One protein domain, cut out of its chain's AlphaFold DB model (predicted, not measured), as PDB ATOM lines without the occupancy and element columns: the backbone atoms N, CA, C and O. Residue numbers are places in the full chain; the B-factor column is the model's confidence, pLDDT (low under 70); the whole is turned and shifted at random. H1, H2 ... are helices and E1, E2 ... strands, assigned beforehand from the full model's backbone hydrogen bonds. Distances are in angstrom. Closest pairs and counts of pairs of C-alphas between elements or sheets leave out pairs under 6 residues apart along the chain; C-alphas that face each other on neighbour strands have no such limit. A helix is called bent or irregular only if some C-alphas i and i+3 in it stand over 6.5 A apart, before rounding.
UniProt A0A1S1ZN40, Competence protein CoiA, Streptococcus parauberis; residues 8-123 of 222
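Overview. This is residues 8 to 123 of the 222 residues of the protein "Competence protein CoiA" of Streptococcus parauberis (UniProt A0A1S1ZN40). A strongly twisted sheet of four antiparallel strands, with H3 over E5, makes one part, and its long hairpin E5 and E6 is bent. The side-by-side pair E1 and E2, with H1 packed on it, makes a smaller part, joined to the sheet at one point where E2 meets E4. You have 116 printed residues, with three named helices and six named strands in the order E1 H1 E2 H2 E3 E4 E5 E6 H3. The sheet's order is E3 E4 E5 E6, E1 and E2 are parallel, and the class is mixed, helices and strands. The whole is compact, with a radius of gyration of the C-alphas of 14.1 A and spans of 42 by 34 by 31 A.

Arrangement. Begin at E1, residues 13 to 18, and its parallel neighbour E2, residues 40 to 45, at 23 degrees; N 14 and O 40 are 2.8 A apart, within hydrogen-bond range. With H1, residues 24 to 36, they form a strand-helix-strand unit, parallel neighbour strands with a helix between, its crossover right-handed. The closest C-alphas of H1 and E2 are those of Tyr 34 and Ile 41, 6.6 A apart. H1, with residues 24 to 27 alone, touches H2, residues 57 to 61; their closest C-alphas, of Pro 24 and Leu 58, are 5.8 A apart. Next come E3, residues 64 to 66, E4, residues 70 to 77, E5, residues 82 to 92, and E6, residues 97 to 105, a meander, each strand the antiparallel neighbour of the one before. Within hydrogen-bond range are N 64 and O 72 of the hairpin E3 and E4, 2.9 A, N 75 and O 84 of E4 and E5, 2.8 A, and N 85 and O 102 of E5 and E6, 2.8 A. E2 and E4 meet only at a point, where C-alphas 45 and 75 face each other at 4.4 A. H3, residues 110 to 118, is on the sheet at a height of 8.8 A and runs along the strands, at 2 degrees to E5 on the local plane. Every O i to N i+4 pair is within range in H1 and H2; in H3 it is 2 of 5, with 4 of 6 O i to N i+3 pairs.

Along the chain. Find C-alpha 13 at (-55.707, -20.168, 25.435), where E1 begins. H1 spans 18.2 A, E4 21.9 A, E5 28.3 A and E6 24.7 A. E5 bends by 59 degrees at residue 88, and E6 by 50 degrees at residue 100. H3 ends at C-alpha 118, (-49.585, -31.364, 19.032); it is irregular, with C-alphas 114 and 117 7.2 A apart.

Size, cuts and confidence. The C-alphas of Asn 10 and Met 94, the two farthest apart, stand 42.9 A from each other. The printed part has no cut; the link from E2 to H2, 11 residues, is long. Mean pLDDT of the printed part is 94.5, and no printed residue is under 70.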
ATOM      1  N   GLN A   8     -54.415 -14.604  29.254       90.12
ATOM      2  CA  GLN A   8     -55.347 -15.098  28.245       90.12
ATOM      3  C   GLN A   8     -54.900 -14.656  26.848       90.12
ATOM      4  O   GLN A   8     -54.645 -13.479  26.601       90.12
ATOM      5  N   VAL A   9     -54.823 -15.603  25.913       86.81
ATOM      6  CA  VAL A   9     -54.391 -15.391  24.528       86.81
ATOM      7  C   VAL A   9     -55.546 -15.721  23.587       86.81
ATOM      8  O   VAL A   9     -56.049 -16.847  23.561       86.81
ATOM      9  N   ASN A  10     -55.965 -14.734  22.790       84.69
ATOM     10  CA  ASN A  10     -57.039 -14.853  21.793       84.69
ATOM     11  C   ASN A  10     -58.345 -15.458  22.342       84.69
ATOM     12  O   ASN A  10     -59.044 -16.168  21.625       84.69
ATOM     13  N   HIS A  11     -58.640 -15.226  23.621       85.00
ATOM     14  CA  HIS A  11     -59.774 -15.776  24.372       85.00
ATOM     15  C   HIS A  11     -59.865 -17.310  24.488       85.00
ATOM     16  O   HIS A  11     -60.691 -17.793  25.257       85.00
ATOM     17  N   LYS A  12     -59.010 -18.063  23.785       90.44
ATOM     18  CA  LYS A  12     -59.057 -19.531  23.691       90.44
ATOM     19  C   LYS A  12     -57.949 -20.246  24.446       90.44
ATOM     20  O   LYS A  12     -58.104 -21.421  24.744       90.44
ATOM     21  N   LEU A  13     -56.822 -19.588  24.695       92.56
ATOM     22  CA  LEU A  13     -55.707 -20.168  25.435       92.56
ATOM     23  C   LEU A  13     -55.540 -19.412  26.747       92.56
ATOM     24  O   LEU A  13     -55.396 -18.192  26.743       92.56
ATOM     25  N   VAL A  14     -55.523 -20.148  27.847       95.25
ATOM     26  CA  VAL A  14     -55.225 -19.648  29.182       95.25
ATOM     27  C   VAL A  14     -53.873 -20.198  29.613       95.25
ATOM     28  O   VAL A  14     -53.608 -21.392  29.470       95.25
ATOM     29  N   LEU A  15     -53.017 -19.326  30.137       95.44
ATOM     30  CA  LEU A  15     -51.779 -19.696  30.808       95.44
ATOM     31  C   LEU A  15     -51.940 -19.349  32.289       95.44
ATOM     32  O   LEU A  15     -52.158 -18.185  32.617       95.44
ATOM     33  N   GLU A  16     -51.831 -20.350  33.159       95.56
ATOM     34  CA  GLU A  16     -51.987 -20.187  34.605       95.56
ATOM     35  C   GLU A  16     -50.700 -20.586  35.320       95.56
ATOM     36  O   GLU A  16     -50.214 -21.710  35.169       95.56
ATOM     37  N   VAL A  17     -50.143 -19.684  36.119       95.06
ATOM     38  CA  VAL A  17     -48.927 -19.914  36.889       95.06
ATOM     39  C   VAL A  17     -49.298 -20.431  38.273       95.06
ATOM     40  O   VAL A  17     -49.973 -19.774  39.061       95.06
ATOM     41  N   GLN A  18     -48.792 -21.613  38.624       95.31
ATOM     42  CA  GLN A  18     -48.972 -22.168  39.961       95.31
ATOM     43  C   GLN A  18     -47.621 -22.353  40.655       95.31
ATOM     44  O   GLN A  18     -46.844 -23.249  40.328       95.31
ATOM     45  N   CYS A  19     -47.354 -21.522  41.665       91.31
ATOM     46  CA  CYS A  19     -46.095 -21.545  42.424       91.31
ATOM     47  C   CYS A  19     -46.180 -22.284  43.770       91.31
ATOM     48  O   CYS A  19     -45.150 -22.641  44.346       91.31
ATOM     49  N   SER A  20     -47.388 -22.510  44.287       90.88
ATOM     50  CA  SER A  20     -47.641 -23.150  45.584       90.88
ATOM     51  C   SER A  20     -48.564 -24.357  45.438       90.88
ATOM     52  O   SER A  20     -49.279 -24.488  44.450       90.88
ATOM     53  N   SER A  21     -48.558 -25.263  46.414       90.19
ATOM     54  CA  SER A  21     -49.493 -26.394  46.407       90.19
ATOM     55  C   SER A  21     -50.939 -25.896  46.443       90.19
ATOM     56  O   SER A  21     -51.252 -24.962  47.183       90.19
ATOM     57  N   LEU A  22     -51.819 -26.539  45.675       91.56
ATOM     58  CA  LEU A  22     -53.261 -26.359  45.783       91.56
ATOM     59  C   LEU A  22     -53.943 -27.709  46.032       91.56
ATOM     60  O   LEU A  22     -53.432 -28.736  45.576       91.56
ATOM     61  N   PRO A  23     -55.097 -27.731  46.719       92.56
ATOM     62  CA  PRO A  23     -55.904 -28.938  46.810       92.56
ATOM     63  C   PRO A  23     -56.262 -29.460  45.405       92.56
ATOM     64  O   PRO A  23     -56.677 -28.658  44.563       92.56
ATOM     65  N   PRO A  24     -56.136 -30.773  45.140       92.06
ATOM     66  CA  PRO A  24     -56.494 -31.376  43.855       92.06
ATOM     67  C   PRO A  24     -57.914 -31.036  43.387       92.06
ATOM     68  O   PRO A  24     -58.097 -30.705  42.222       92.06
ATOM     69  N   ASP A  25     -58.894 -31.006  44.293       91.75
ATOM     70  CA  ASP A  25     -60.283 -30.663  43.946       91.75
ATOM     71  C   ASP A  25     -60.397 -29.233  43.412       91.75
ATOM     72  O   ASP A  25     -61.113 -28.971  42.449       91.75
ATOM     73  N   ARG A  26     -59.602 -28.314  43.971       93.81
ATOM     74  CA  ARG A  26     -59.519 -26.939  43.479       93.81
ATOM     75  C   ARG A  26     -58.867 -26.888  42.099       93.81
ATOM     76  O   ARG A  26     -59.284 -26.096  41.268       93.81
ATOM     77  N   LEU A  27     -57.862 -27.721  41.821       93.94
ATOM     78  CA  LEU A  27     -57.281 -27.815  40.477       93.94
ATOM     79  C   LEU A  27     -58.324 -28.292  39.460       93.94
ATOM     80  O   LEU A  27     -58.412 -27.720  38.373       93.94
ATOM     81  N   VAL A  28     -59.120 -29.300  39.824       92.38
ATOM     82  CA  VAL A  28     -60.209 -29.831  38.993       92.38
ATOM     83  C   VAL A  28     -61.263 -28.761  38.731       92.38
ATOM     84  O   VAL A  28     -61.597 -28.527  37.574       92.38
ATOM     85  N   GLU A  29     -61.725 -28.058  39.766       93.56
ATOM     86  CA  GLU A  29     -62.701 -26.968  39.644       93.56
ATOM     87  C   GLU A  29     -62.205 -25.867  38.697       93.56
ATOM     88  O   GLU A  29     -62.881 -25.528  37.724       93.56
ATOM     89  N   ARG A  30     -60.989 -25.355  38.936       93.69
ATOM     90  CA  ARG A  30     -60.371 -24.296  38.121       93.69
ATOM     91  C   ARG A  30     -60.227 -24.727  36.662       93.69
ATOM     92  O   ARG A  30     -60.546 -23.978  35.748       93.69
ATOM     93  N   THR A  31     -59.757 -25.951  36.447       93.94
ATOM     94  CA  THR A  31     -59.535 -26.493  35.104       93.94
ATOM     95  C   THR A  31     -60.853 -26.717  34.366       93.94
ATOM     96  O   THR A  31     -60.946 -26.391  33.184       93.94
ATOM     97  N   LYS A  32     -61.877 -27.233  35.055       93.06
ATOM     98  CA  LYS A  32     -63.216 -27.420  34.493       93.06
ATOM     99  C   LYS A  32     -63.832 -26.086  34.084       93.06
ATOM    100  O   LYS A  32     -64.330 -25.983  32.974       93.06
ATOM    101  N   ASN A  33     -63.724 -25.058  34.925       93.19
ATOM    102  CA  ASN A  33     -64.241 -23.730  34.603       93.19
ATOM    103  C   ASN A  33     -63.652 -23.191  33.286       93.19
ATOM    104  O   ASN A  33     -64.391 -22.707  32.439       93.19
ATOM    105  N   TYR A  34     -62.342 -23.335  33.059       93.62
ATOM    106  CA  TYR A  34     -61.743 -22.936  31.781       93.62
ATOM    107  C   TYR A  34     -62.318 -23.714  30.588       93.62
ATOM    108  O   TYR A  34     -62.654 -23.112  29.569       93.62
ATOM    109  N   ARG A  35     -62.512 -25.029  30.722       91.38
ATOM    110  CA  ARG A  35     -63.101 -25.850  29.650       91.38
ATOM    111  C   ARG A  35     -64.557 -25.521  29.368       91.38
ATOM    112  O   ARG A  35     -64.920 -25.420  28.204       91.38
ATOM    113  N   ASP A  36     -65.356 -25.309  30.410       93.19
ATOM    114  CA  ASP A  36     -66.770 -24.939  30.294       93.19
ATOM    115  C   ASP A  36     -66.944 -23.577  29.579       93.19
ATOM    116  O   ASP A  36     -68.026 -23.270  29.088       93.19
ATOM    117  N   ASN A  37     -65.873 -22.776  29.485       91.88
ATOM    118  CA  ASN A  37     -65.803 -21.523  28.726       91.88
ATOM    119  C   ASN A  37     -65.090 -21.667  27.359       91.88
ATOM    120  O   ASN A  37     -64.642 -20.666  26.795       91.88
ATOM    121  N   ASP A  38     -64.938 -22.889  26.834       91.62
ATOM    122  CA  ASP A  38     -64.237 -23.208  25.577       91.62
ATOM    123  C   ASP A  38     -62.760 -22.761  25.547       91.62
ATOM    124  O   ASP A  38     -62.205 -22.405  24.498       91.62
ATOM    125  N   GLN A  39     -62.099 -22.778  26.710       93.50
ATOM    126  CA  GLN A  39     -60.706 -22.365  26.861       93.50
ATOM    127  C   GLN A  39     -59.789 -23.562  27.095       93.50
ATOM    128  O   GLN A  39     -59.983 -24.382  27.993       93.50
ATOM    129  N   TYR A  40     -58.720 -23.620  26.309       91.94
ATOM    130  CA  TYR A  40     -57.609 -24.529  26.521       91.94
ATOM    131  C   TYR A  40     -56.665 -23.949  27.577       91.94
ATOM    132  O   TYR A  40     -56.173 -22.834  27.427       91.94
ATOM    133  N   ILE A  41     -56.380 -24.711  28.628       95.12
ATOM    134  CA  ILE A  41     -55.561 -24.279  29.766       95.12
ATOM    135  C   ILE A  41     -54.184 -24.950  29.749       95.12
ATOM    136  O   ILE A  41     -54.067 -26.169  29.622       95.12
ATOM    137  N   ILE A  42     -53.132 -24.153  29.940       96.50
ATOM    138  CA  ILE A  42     -51.773 -24.611  30.235       96.50
ATOM    139  C   ILE A  42     -51.394 -24.156  31.643       96.50
ATOM    140  O   ILE A  42     -51.304 -22.963  31.923       96.50
ATOM    141  N   TRP A  43     -51.110 -25.124  32.512       97.69
ATOM    142  CA  TRP A  43     -50.580 -24.880  33.851       97.69
ATOM    143  C   TRP A  43     -49.053 -24.794  33.820       97.69
ATOM    144  O   TRP A  43     -48.395 -25.763  33.451       97.69
ATOM    145  N   LEU A  44     -48.491 -23.659  34.231       97.88
ATOM    146  CA  LEU A  44     -47.056 -23.403  34.338       97.88
ATOM    147  C   LEU A  44     -46.606 -23.563  35.794       97.88
ATOM    148  O   LEU A  44     -46.890 -22.725  36.653       97.88
ATOM    149  N   LEU A  45     -45.902 -24.657  36.084       98.06
ATOM    150  CA  LEU A  45     -45.520 -25.005  37.450       98.06
ATOM    151  C   LEU A  45     -44.244 -24.284  37.894       98.06
ATOM    152  O   LEU A  45     -43.185 -24.420  37.278       98.06
ATOM    153  N   GLY A  46     -44.323 -23.559  39.010       97.19
ATOM    154  CA  GLY A  46     -43.155 -23.003  39.688       97.19
ATOM    155  C   GLY A  46     -42.326 -24.082  40.398       97.19
ATOM    156  O   GLY A  46     -42.823 -25.169  40.699       97.19
ATOM    157  N   LYS A  47     -41.062 -23.769  40.719       95.38
ATOM    158  CA  LYS A  47     -40.049 -24.719  41.240       95.38
ATOM    159  C   LYS A  47     -40.494 -25.618  42.391       95.38
ATOM    160  O   LYS A  47     -40.082 -26.774  42.468       95.38
ATOM    161  N   ASN A  48     -41.350 -25.121  43.281       94.50
ATOM    162  CA  ASN A  48     -41.843 -25.901  44.418       94.50
ATOM    163  C   ASN A  48     -42.738 -27.081  44.009       94.50
ATOM    164  O   ASN A  48     -42.879 -28.028  44.782       94.50
ATOM    165  N   LEU A  49     -43.318 -27.035  42.808       96.50
ATOM    166  CA  LEU A  49     -44.190 -28.069  42.254       96.50
ATOM    167  C   LEU A  49     -43.508 -28.961  41.214       96.50
ATOM    168  O   LEU A  49     -44.135 -29.906  40.734       96.50
ATOM    169  N   TRP A  50     -42.241 -28.707  40.884       96.75
ATOM    170  CA  TRP A  50     -41.499 -29.513  39.914       96.75
ATOM    171  C   TRP A  50     -41.354 -30.960  40.365       96.75
ATOM    172  O   TRP A  50     -41.287 -31.271  41.564       96.75
ATOM    173  N   ILE A  51     -41.273 -31.862  39.390       95.25
ATOM    174  CA  ILE A  51     -41.016 -33.272  39.666       95.25
ATOM    175  C   ILE A  51     -39.612 -33.391  40.256       95.25
ATOM    176  O   ILE A  51     -38.624 -32.988  39.648       95.25
ATOM    177  N   LYS A  52     -39.528 -33.962  41.461       91.38
ATOM    178  CA  LYS A  52     -38.249 -34.267  42.112       91.38
ATOM    179  C   LYS A  52     -37.883 -35.720  41.839       91.38
ATOM    180  O   LYS A  52     -37.233 -36.035  40.853       91.38
ATOM    181  N   HIS A  53     -38.350 -36.621  42.698       91.62
ATOM    182  CA  HIS A  53     -38.046 -38.048  42.591       91.62
ATOM    183  C   HIS A  53     -39.255 -38.897  42.217       91.62
ATOM    184  O   HIS A  53     -39.096 -39.855  41.472       91.62
ATOM    185  N   LYS A  54     -40.439 -38.561  42.735       95.19
ATOM    186  CA  LYS A  54     -41.693 -39.294  42.528       95.19
ATOM    187  C   LYS A  54     -42.790 -38.332  42.102       95.19
ATOM    188  O   LYS A  54     -42.736 -37.167  42.496       95.19
ATOM    189  N   LEU A  55     -43.789 -38.828  41.379       96.31
ATOM    190  CA  LEU A  55     -45.008 -38.071  41.118       96.31
ATOM    191  C   LEU A  55     -45.903 -38.085  42.359       96.31
ATOM    192  O   LEU A  55     -46.412 -39.131  42.768       96.31
ATOM    193  N   SER A  56     -46.116 -36.915  42.957       95.00
ATOM    194  CA  SER A  56     -47.171 -36.742  43.957       95.00
ATOM    195  C   SER A  56     -48.554 -36.846  43.310       95.00
ATOM    196  O   SER A  56     -48.701 -36.676  42.099       95.00
ATOM    197  N   TYR A  57     -49.589 -37.077  44.121       94.81
ATOM    198  CA  TYR A  57     -50.965 -37.072  43.622       94.81
ATOM    199  C   TYR A  57     -51.310 -35.754  42.914       94.81
ATOM    200  O   TYR A  57     -51.818 -35.779  41.798       94.81
ATOM    201  N   LEU A  58     -50.935 -34.609  43.498       95.31
ATOM    202  CA  LEU A  58     -51.134 -33.297  42.878       95.31
ATOM    203  C   LEU A  58     -50.396 -33.171  41.536       95.31
ATOM    204  O   LEU A  58     -50.971 -32.696  40.565       95.31
ATOM    205  N   GLN A  59     -49.145 -33.630  41.451       96.31
ATOM    206  CA  GLN A  59     -48.385 -33.592  40.195       96.31
ATOM    207  C   GLN A  59     -49.021 -34.451  39.106       96.31
ATOM    208  O   GLN A  59     -49.019 -34.039  37.952       96.31
ATOM    209  N   LYS A  60     -49.614 -35.601  39.461       97.00
ATOM    210  CA  LYS A  60     -50.384 -36.407  38.503       97.00
ATOM    211  C   LYS A  60     -51.550 -35.611  37.926       97.00
ATOM    212  O   LYS A  60     -51.773 -35.678  36.728       97.00
ATOM    213  N   GLN A  61     -52.219 -34.782  38.723       97.00
ATOM    214  CA  GLN A  61     -53.310 -33.938  38.226       97.00
ATOM    215  C   GLN A  61     -52.848 -32.825  37.266       97.00
ATOM    216  O   GLN A  61     -53.642 -32.353  36.459       97.00
ATOM    217  N   PHE A  62     -51.568 -32.451  37.288       97.56
ATOM    218  CA  PHE A  62     -50.976 -31.538  36.305       97.56
ATOM    219  C   PHE A  62     -50.457 -32.224  35.037       97.56
ATOM    220  O   PHE A  62     -50.018 -31.538  34.112       97.56
ATOM    221  N   LEU A  63     -50.489 -33.557  34.967       98.00
ATOM    222  CA  LEU A  63     -50.069 -34.263  33.766       98.00
ATOM    223  C   LEU A  63     -51.095 -34.080  32.654       98.00
ATOM    224  O   LEU A  63     -52.276 -34.363  32.823       98.00
ATOM    225  N   SER A  64     -50.596 -33.660  31.501       97.69
ATOM    226  CA  SER A  64     -51.277 -33.739  30.214       97.69
ATOM    227  C   SER A  64     -50.740 -34.932  29.422       97.69
ATOM    228  O   SER A  64     -49.734 -35.545  29.793       97.69
ATOM    229  N   PHE A  65     -51.398 -35.262  28.313       97.31
ATOM    230  CA  PHE A  65     -50.995 -36.366  27.452       97.31
ATOM    231  C   PHE A  65     -51.114 -35.988  25.980       97.31
ATOM    232  O   PHE A  65     -52.076 -35.342  25.569       97.31
ATOM    233  N   SER A  66     -50.147 -36.423  25.175       95.38
ATOM    234  CA  SER A  66     -50.297 -36.439  23.726       95.38
ATOM    235  C   SER A  66     -49.690 -37.693  23.113       95.38
ATOM    236  O   SER A  66     -48.729 -38.278  23.618       95.38
ATOM    237  N   TRP A  67     -50.215 -38.070  21.952       93.69
ATOM    238  CA  TRP A  67     -49.726 -39.222  21.204       93.69
ATOM    239  C   TRP A  67     -48.287 -39.063  20.691       93.69
ATOM    240  O   TRP A  67     -47.616 -40.063  20.421       93.69
ATOM    241  N   SER A  68     -47.801 -37.827  20.541       93.38
ATOM    242  CA  SER A  68     -46.466 -37.545  20.006       93.38
ATOM    243  C   SER A  68     -45.381 -37.480  21.074       93.38
ATOM    244  O   SER A  68     -44.244 -37.807  20.754       93.38
ATOM    245  N   ILE A  69     -45.702 -37.084  22.314       95.62
ATOM    246  CA  ILE A  69     -44.692 -36.883  23.371       95.62
ATOM    247  C   ILE A  69     -45.005 -37.588  24.701       95.62
ATOM    248  O   ILE A  69     -44.251 -37.436  25.664       95.62
ATOM    249  N   GLY A  70     -46.088 -38.365  24.777       96.00
ATOM    250  CA  GLY A  70     -46.463 -39.099  25.984       96.00
ATOM    251  C   GLY A  70     -47.065 -38.214  27.063       96.00
ATOM    252  O   GLY A  70     -47.673 -37.184  26.778       96.00
ATOM    253  N   PHE A  71     -46.902 -38.637  28.315       98.06
ATOM    254  CA  PHE A  71     -47.230 -37.810  29.470       98.06
ATOM    255  C   PHE A  71     -46.249 -36.650  29.581       98.06
ATOM    256  O   PHE A  71     -45.033 -36.855  29.503       98.06
ATOM    257  N   TYR A  72     -46.777 -35.448  29.800       98.25
ATOM    258  CA  TYR A  72     -45.976 -34.241  29.947       98.25
ATOM    259  C   TYR A  72     -46.588 -33.243  30.932       98.25
ATOM    260  O   TYR A  72     -47.777 -33.298  31.242       98.25
ATOM    261  N   LEU A  73     -45.765 -32.307  31.400       98.25
ATOM    262  CA  LEU A  73     -46.198 -31.105  32.110       98.25
ATOM    263  C   LEU A  73     -45.295 -29.914  31.777       98.25
ATOM    264  O   LEU A  73     -44.179 -30.082  31.269       98.25
ATOM    265  N   TRP A  74     -45.786 -28.714  32.075       98.50
ATOM    266  CA  TRP A  74     -45.063 -27.465  31.864       98.50
ATOM    267  C   TRP A  74     -44.550 -26.889  33.179       98.50
ATOM    268  O   TRP A  74     -45.254 -26.830  34.184       98.50
ATOM    269  N   GLU A  75     -43.314 -26.416  33.154       98.31
ATOM    270  CA  GLU A  75     -42.640 -25.756  34.263       98.31
ATOM    271  C   GLU A  75     -42.209 -24.352  33.823       98.31
ATOM    272  O   GLU A  75     -41.848 -24.134  32.664       98.31
ATOM    273  N   ILE A  76     -42.194 -23.406  34.758       97.69
ATOM    274  CA  ILE A  76     -41.613 -22.076  34.567       97.69
ATOM    275  C   ILE A  76     -40.407 -21.902  35.491       97.69
ATOM    276  O   ILE A  76     -40.492 -22.092  36.706       97.69
ATOM    277  N   ASP A  77     -39.261 -21.567  34.899       97.12
ATOM    278  CA  ASP A  77     -38.010 -21.284  35.598       97.12
ATOM    279  C   ASP A  77     -37.693 -19.793  35.483       97.12
ATOM    280  O   ASP A  77     -37.051 -19.347  34.531       97.12
ATOM    281  N   LEU A  78     -38.167 -19.021  36.462       93.62
ATOM    282  CA  LEU A  78     -37.944 -17.575  36.513       93.62
ATOM    283  C   LEU A  78     -36.466 -17.222  36.722       93.62
ATOM    284  O   LEU A  78     -36.010 -16.210  36.208       93.62
ATOM    285  N   GLU A  79     -35.696 -18.068  37.414       95.19
ATOM    286  CA  GLU A  79     -34.257 -17.837  37.608       95.19
ATOM    287  C   GLU A  79     -33.478 -17.986  36.300       95.19
ATOM    288  O   GLU A  79     -32.518 -17.258  36.065       95.19
ATOM    289  N   LYS A  80     -33.892 -18.918  35.433       96.81
ATOM    290  CA  LYS A  80     -33.292 -19.109  34.102       96.81
ATOM    291  C   LYS A  80     -34.045 -18.397  32.981       96.81
ATOM    292  O   LYS A  80     -33.731 -18.630  31.817       96.81
ATOM    293  N   ASN A  81     -35.046 -17.586  33.320       97.06
ATOM    294  CA  ASN A  81     -35.914 -16.882  32.382       97.06
ATOM    295  C   ASN A  81     -36.425 -17.779  31.231       97.06
ATOM    296  O   ASN A  81     -36.355 -17.409  30.059       97.06
ATOM    297  N   CYS A  82     -36.885 -18.998  31.542       98.12
ATOM    298  CA  CYS A  82     -37.330 -19.957  30.526       98.12
ATOM    299  C   CYS A  82     -38.525 -20.812  30.966       98.12
ATOM    300  O   CYS A  82     -38.747 -21.067  32.150       98.12
ATOM    301  N   LEU A  83     -39.275 -21.305  29.982       98.31
ATOM    302  CA  LEU A  83     -40.199 -22.421  30.150       98.31
ATOM    303  C   LEU A  83     -39.465 -23.744  29.968       98.31
ATOM    304  O   LEU A  83     -38.531 -23.852  29.168       98.31
ATOM    305  N   ARG A  84     -39.937 -24.777  30.663       98.19
ATOM    306  CA  ARG A  84     -39.459 -26.151  30.512       98.19
ATOM    307  C   ARG A  84     -40.649 -27.075  30.262       98.19
ATOM    308  O   ARG A  84     -41.694 -26.953  30.891       98.19
ATOM    309  N   LEU A  85     -40.470 -28.010  29.342       98.31
ATOM    310  CA  LEU A  85     -41.387 -29.105  29.058       98.31
ATOM    311  C   LEU A  85     -40.733 -30.387  29.570       98.31
ATOM    312  O   LEU A  85     -39.711 -30.788  29.012       98.31
ATOM    313  N   CYS A  86     -41.295 -31.014  30.604       98.00
ATOM    314  CA  CYS A  86     -40.934 -32.381  31.001       98.00
ATOM    315  C   CYS A  86     -41.934 -33.324  30.334       98.00
ATOM    316  O   CYS A  86     -43.137 -33.174  30.527       98.00
ATOM    317  N   TYR A  87     -41.449 -34.238  29.500       97.44
ATOM    318  CA  TYR A  87     -42.264 -35.090  28.627       97.44
ATOM    319  C   TYR A  87     -41.696 -36.507  28.559       97.44
ATOM    320  O   TYR A  87     -40.607 -36.765  29.077       97.44
ATOM    321  N   MET A  88     -42.429 -37.438  27.943       96.56
ATOM    322  CA  MET A  88     -42.104 -38.868  27.987       96.56
ATOM    323  C   MET A  88     -41.936 -39.367  29.433       96.56
ATOM    324  O   MET A  88     -41.020 -40.128  29.750       96.56
ATOM    325  N   ILE A  89     -42.805 -38.896  30.333       97.88
ATOM    326  CA  ILE A  89     -42.734 -39.195  31.767       97.88
ATOM    327  C   ILE A  89     -43.077 -40.672  32.013       97.88
ATOM    328  O   ILE A  89     -44.126 -41.138  31.576       97.88
ATOM    329  N   HIS A  90     -42.207 -41.378  32.741       97.44
ATOM    330  CA  HIS A  90     -42.377 -42.768  33.183       97.44
ATOM    331  C   HIS A  90     -41.987 -42.919  34.662       97.44
ATOM    332  O   HIS A  90     -41.105 -42.209  35.149       97.44
ATOM    333  N   GLU A  91     -42.616 -43.857  35.370       97.25
ATOM    334  CA  GLU A  91     -42.301 -44.231  36.755       97.25
ATOM    335  C   GLU A  91     -41.687 -45.638  36.790       97.25
ATOM    336  O   GLU A  91     -42.230 -46.562  36.185       97.25
ATOM    337  N   ASP A  92     -40.578 -45.825  37.512       95.75
ATOM    338  CA  ASP A  92     -40.087 -47.169  37.823       95.75
ATOM    339  C   ASP A  92     -40.976 -47.869  38.872       95.75
ATOM    340  O   ASP A  92     -41.831 -47.251  39.515       95.75
ATOM    341  N   LEU A  93     -40.756 -49.164  39.105       95.44
ATOM    342  CA  LEU A  93     -41.508 -49.936  40.109       95.44
ATOM    343  C   LEU A  93     -41.326 -49.446  41.559       95.44
ATOM    344  O   LEU A  93     -42.089 -49.835  42.444       95.44
ATOM    345  N   MET A  94     -40.330 -48.600  41.823       94.94
ATOM    346  CA  MET A  94     -40.098 -47.941  43.110       94.94
ATOM    347  C   MET A  94     -40.683 -46.519  43.155       94.94
ATOM    348  O   MET A  94     -40.583 -45.847  44.190       94.94
ATOM    349  N   GLY A  95     -41.330 -46.074  42.076       93.94
ATOM    350  CA  GLY A  95     -41.943 -44.762  41.887       93.94
ATOM    351  C   GLY A  95     -40.974 -43.666  41.446       93.94
ATOM    352  O   GLY A  95     -41.348 -42.497  41.479       93.94
ATOM    353  N   LYS A  96     -39.723 -43.992  41.097       95.50
ATOM    354  CA  LYS A  96     -38.754 -43.016  40.590       95.50
ATOM    355  C   LYS A  96     -39.167 -42.569  39.193       95.50
ATOM    356  O   LYS A  96     -39.373 -43.394  38.309       95.50
ATOM    357  N   VAL A  97     -39.218 -41.263  38.979       96.19
ATOM    358  CA  VAL A  97     -39.593 -40.685  37.689       96.19
ATOM    359  C   VAL A  97     -38.385 -40.572  36.763       96.19
ATOM    360  O   VAL A  97     -37.279 -40.241  37.195       96.19
ATOM    361  N   THR A  98     -38.611 -40.821  35.476       94.88
ATOM    362  CA  THR A  98     -37.716 -40.471  34.366       94.88
ATOM    363  C   THR A  98     -38.513 -39.680  33.330       94.88
ATOM    364  O   THR A  98     -39.640 -40.054  33.017       94.88
ATOM    365  N   CYS A  99     -37.953 -38.583  32.817       95.31
ATOM    366  CA  CYS A  99     -38.538 -37.805  31.723       95.31
ATOM    367  C   CYS A  99     -37.445 -37.156  30.871       95.31
ATOM    368  O   CYS A  99     -36.307 -36.993  31.317       95.31
ATOM    369  N   LEU A 100     -37.805 -36.761  29.654       95.62
ATOM    370  CA  LEU A 100     -37.012 -35.843  28.847       95.62
ATOM    371  C   LEU A 100     -37.386 -34.409  29.210       95.62
ATOM    372  O   LEU A 100     -38.522 -34.129  29.584       95.62
ATOM    373  N   THR A 101     -36.436 -33.486  29.084       95.94
ATOM    374  CA  THR A 101     -36.683 -32.056  29.284       95.94
ATOM    375  C   THR A 101     -36.298 -31.283  28.037       95.94
ATOM    376  O   THR A 101     -35.237 -31.511  27.461       95.94
ATOM    377  N   ARG A 102     -37.140 -30.331  27.642       96.75
ATOM    378  CA  ARG A 102     -36.798 -29.298  26.660       96.75
ATOM    379  C   ARG A 102     -37.083 -27.928  27.252       96.75
ATOM    380  O   ARG A 102     -37.971 -27.809  28.086       96.75
ATOM    381  N   THR A 103     -36.346 -26.906  26.837       98.00
ATOM    382  CA  THR A 103     -36.519 -25.538  27.338       98.00
ATOM    383  C   THR A 103     -36.741 -24.543  26.205       98.00
ATOM    384  O   THR A 103     -36.339 -24.782  25.066       98.00
ATOM    385  N   CYS A 104     -37.388 -23.426  26.526       98.25
ATOM    386  CA  CYS A 104     -37.538 -22.273  25.646       98.25
ATOM    387  C   CYS A 104     -37.401 -20.990  26.477       98.25
ATOM    388  O   CYS A 104     -38.115 -20.865  27.475       98.25
ATOM    389  N   PRO A 105     -36.499 -20.061  26.119       98.19
ATOM    390  CA  PRO A 105     -36.418 -18.748  26.762       98.19
ATOM    391  C   PRO A 105     -37.762 -18.005  26.737       98.19
ATOM    392  O   PRO A 105     -38.529 -18.164  25.787       98.19
ATOM    393  N   LEU A 106     -38.055 -17.202  27.766       95.75
ATOM    394  CA  LEU A 106     -39.314 -16.447  27.864       95.75
ATOM    395  C   LEU A 106     -39.451 -15.352  26.796       95.75
ATOM    396  O   LEU A 106     -40.564 -15.016  26.408       95.75
ATOM    397  N   ASP A 107     -38.333 -14.853  26.279       95.56
ATOM    398  CA  ASP A 107     -38.242 -13.955  25.124       95.56
ATOM    399  C   ASP A 107     -38.175 -14.703  23.774       95.56
ATOM    400  O   ASP A 107     -38.057 -14.089  22.713       95.56
ATOM    401  N   GLY A 108     -38.263 -16.036  23.795       95.50
ATOM    402  CA  GLY A 108     -38.263 -16.888  22.612       95.50
ATOM    403  C   GLY A 108     -39.642 -17.065  21.965       95.50
ATOM    404  O   GLY A 108     -40.644 -16.454  22.335       95.50
ATOM    405  N   ASN A 109     -39.724 -17.974  20.986       95.12
ATOM    406  CA  ASN A 109     -40.989 -18.304  20.321       95.12
ATOM    407  C   ASN A 109     -41.845 -19.264  21.172       95.12
ATOM    408  O   ASN A 109     -41.978 -20.456  20.866       95.12
ATOM    409  N   LEU A 110     -42.445 -18.723  22.234       95.00
ATOM    410  CA  LEU A 110     -43.278 -19.466  23.183       95.00
ATOM    411  C   LEU A 110     -44.465 -20.158  22.512       95.00
ATOM    412  O   LEU A 110     -44.777 -21.304  22.821       95.00
ATOM    413  N   MET A 111     -45.100 -19.506  21.536       93.81
ATOM    414  CA  MET A 111     -46.250 -20.080  20.834       93.81
ATOM    415  C   MET A 111     -45.881 -21.284  19.964       93.81
ATOM    416  O   MET A 111     -46.709 -22.172  19.766       93.81
ATOM    417  N   SER A 112     -44.669 -21.332  19.411       94.44
ATOM    418  CA  SER A 112     -44.157 -22.543  18.760       94.44
ATOM    419  C   SER A 112     -43.886 -23.633  19.795       94.44
ATOM    420  O   SER A 112     -44.275 -24.785  19.603       94.44
ATOM    421  N   PHE A 113     -43.309 -23.256  20.939       96.44
ATOM    422  CA  PHE A 113     -42.998 -24.189  22.014       96.44
ATOM    423  C   PHE A 113     -44.255 -24.858  22.587       96.44
ATOM    424  O   PHE A 113     -44.323 -26.084  22.622       96.44
ATOM    425  N   PHE A 114     -45.304 -24.094  22.906       95.75
ATOM    426  CA  PHE A 114     -46.585 -24.632  23.384       95.75
ATOM    427  C   PHE A 114     -47.286 -25.555  22.382       95.75
ATOM    428  O   PHE A 114     -48.084 -26.398  22.786       95.75
ATOM    429  N   ARG A 115     -46.993 -25.430  21.081       94.44
ATOM    430  CA  ARG A 115     -47.559 -26.308  20.047       94.44
ATOM    431  C   ARG A 115     -46.864 -27.662  19.949       94.44
ATOM    432  O   ARG A 115     -47.424 -28.560  19.324       94.44
ATOM    433  N   MET A 116     -45.691 -27.833  20.556       94.06
ATOM    434  CA  MET A 116     -44.910 -29.066  20.450       94.06
ATOM    435  C   MET A 116     -45.692 -30.353  20.763       94.06
ATOM    436  O   MET A 116     -45.588 -31.286  19.967       94.06
ATOM    437  N   PRO A 117     -46.512 -30.439  21.833       94.31
ATOM    438  CA  PRO A 117     -47.275 -31.654  22.120       94.31
ATOM    439  C   PRO A 117     -48.261 -32.055  21.014       94.31
ATOM    440  O   PRO A 117     -48.681 -33.207  20.965       94.31
ATOM    441  N   PHE A 118     -48.624 -31.137  20.117       91.50
ATOM    442  CA  PHE A 118     -49.585 -31.364  19.032       91.50
ATOM    443  C   PHE A 118     -48.917 -31.560  17.669       91.50
ATOM    444  O   PHE A 118     -49.589 -31.848  16.679       91.50
ATOM    445  N   GLN A 119     -47.599 -31.395  17.592       91.06
ATOM    446  CA  GLN A 119     -46.849 -31.609  16.364       91.06
ATOM    447  C   GLN A 119     -46.512 -33.092  16.205       91.06
ATOM    448  O   GLN A 119     -46.225 -33.797  17.176       91.06
ATOM    449  N   LYS A 120     -46.511 -33.571  14.956       83.75
ATOM    450  CA  LYS A 120     -45.898 -34.863  14.637       83.75
ATOM    451  C   LYS A 120     -44.396 -34.726  14.849       83.75
ATOM    452  O   LYS A 120     -43.745 -33.934  14.172       83.75
ATOM    453  N   MET A 121     -43.871 -35.490  15.795       80.88
ATOM    454  CA  MET A 121     -42.458 -35.499  16.139       80.88
ATOM    455  C   MET A 121     -41.918 -36.918  16.028       80.88
ATOM    456  O   MET A 121     -42.522 -37.854  16.549       80.88
ATOM    457  N   ASN A 122     -40.761 -37.056  15.388       81.25
ATOM    458  CA  ASN A 122     -39.956 -38.266  15.476       81.25
ATOM    459  C   ASN A 122     -39.080 -38.120  16.720       81.25
ATOM    460  O   ASN A 122     -38.004 -37.530  16.658       81.25
ATOM    461  N   LEU A 123     -39.602 -38.541  17.872       88.56
ATOM    462  CA  LEU A 123     -38.810 -38.588  19.094       88.56
ATOM    463  C   LEU A 123     -37.994 -39.874  19.124       88.56
ATOM    464  O   LEU A 123     -38.526 -40.960  18.891       88.56
TER     465      LEU A 123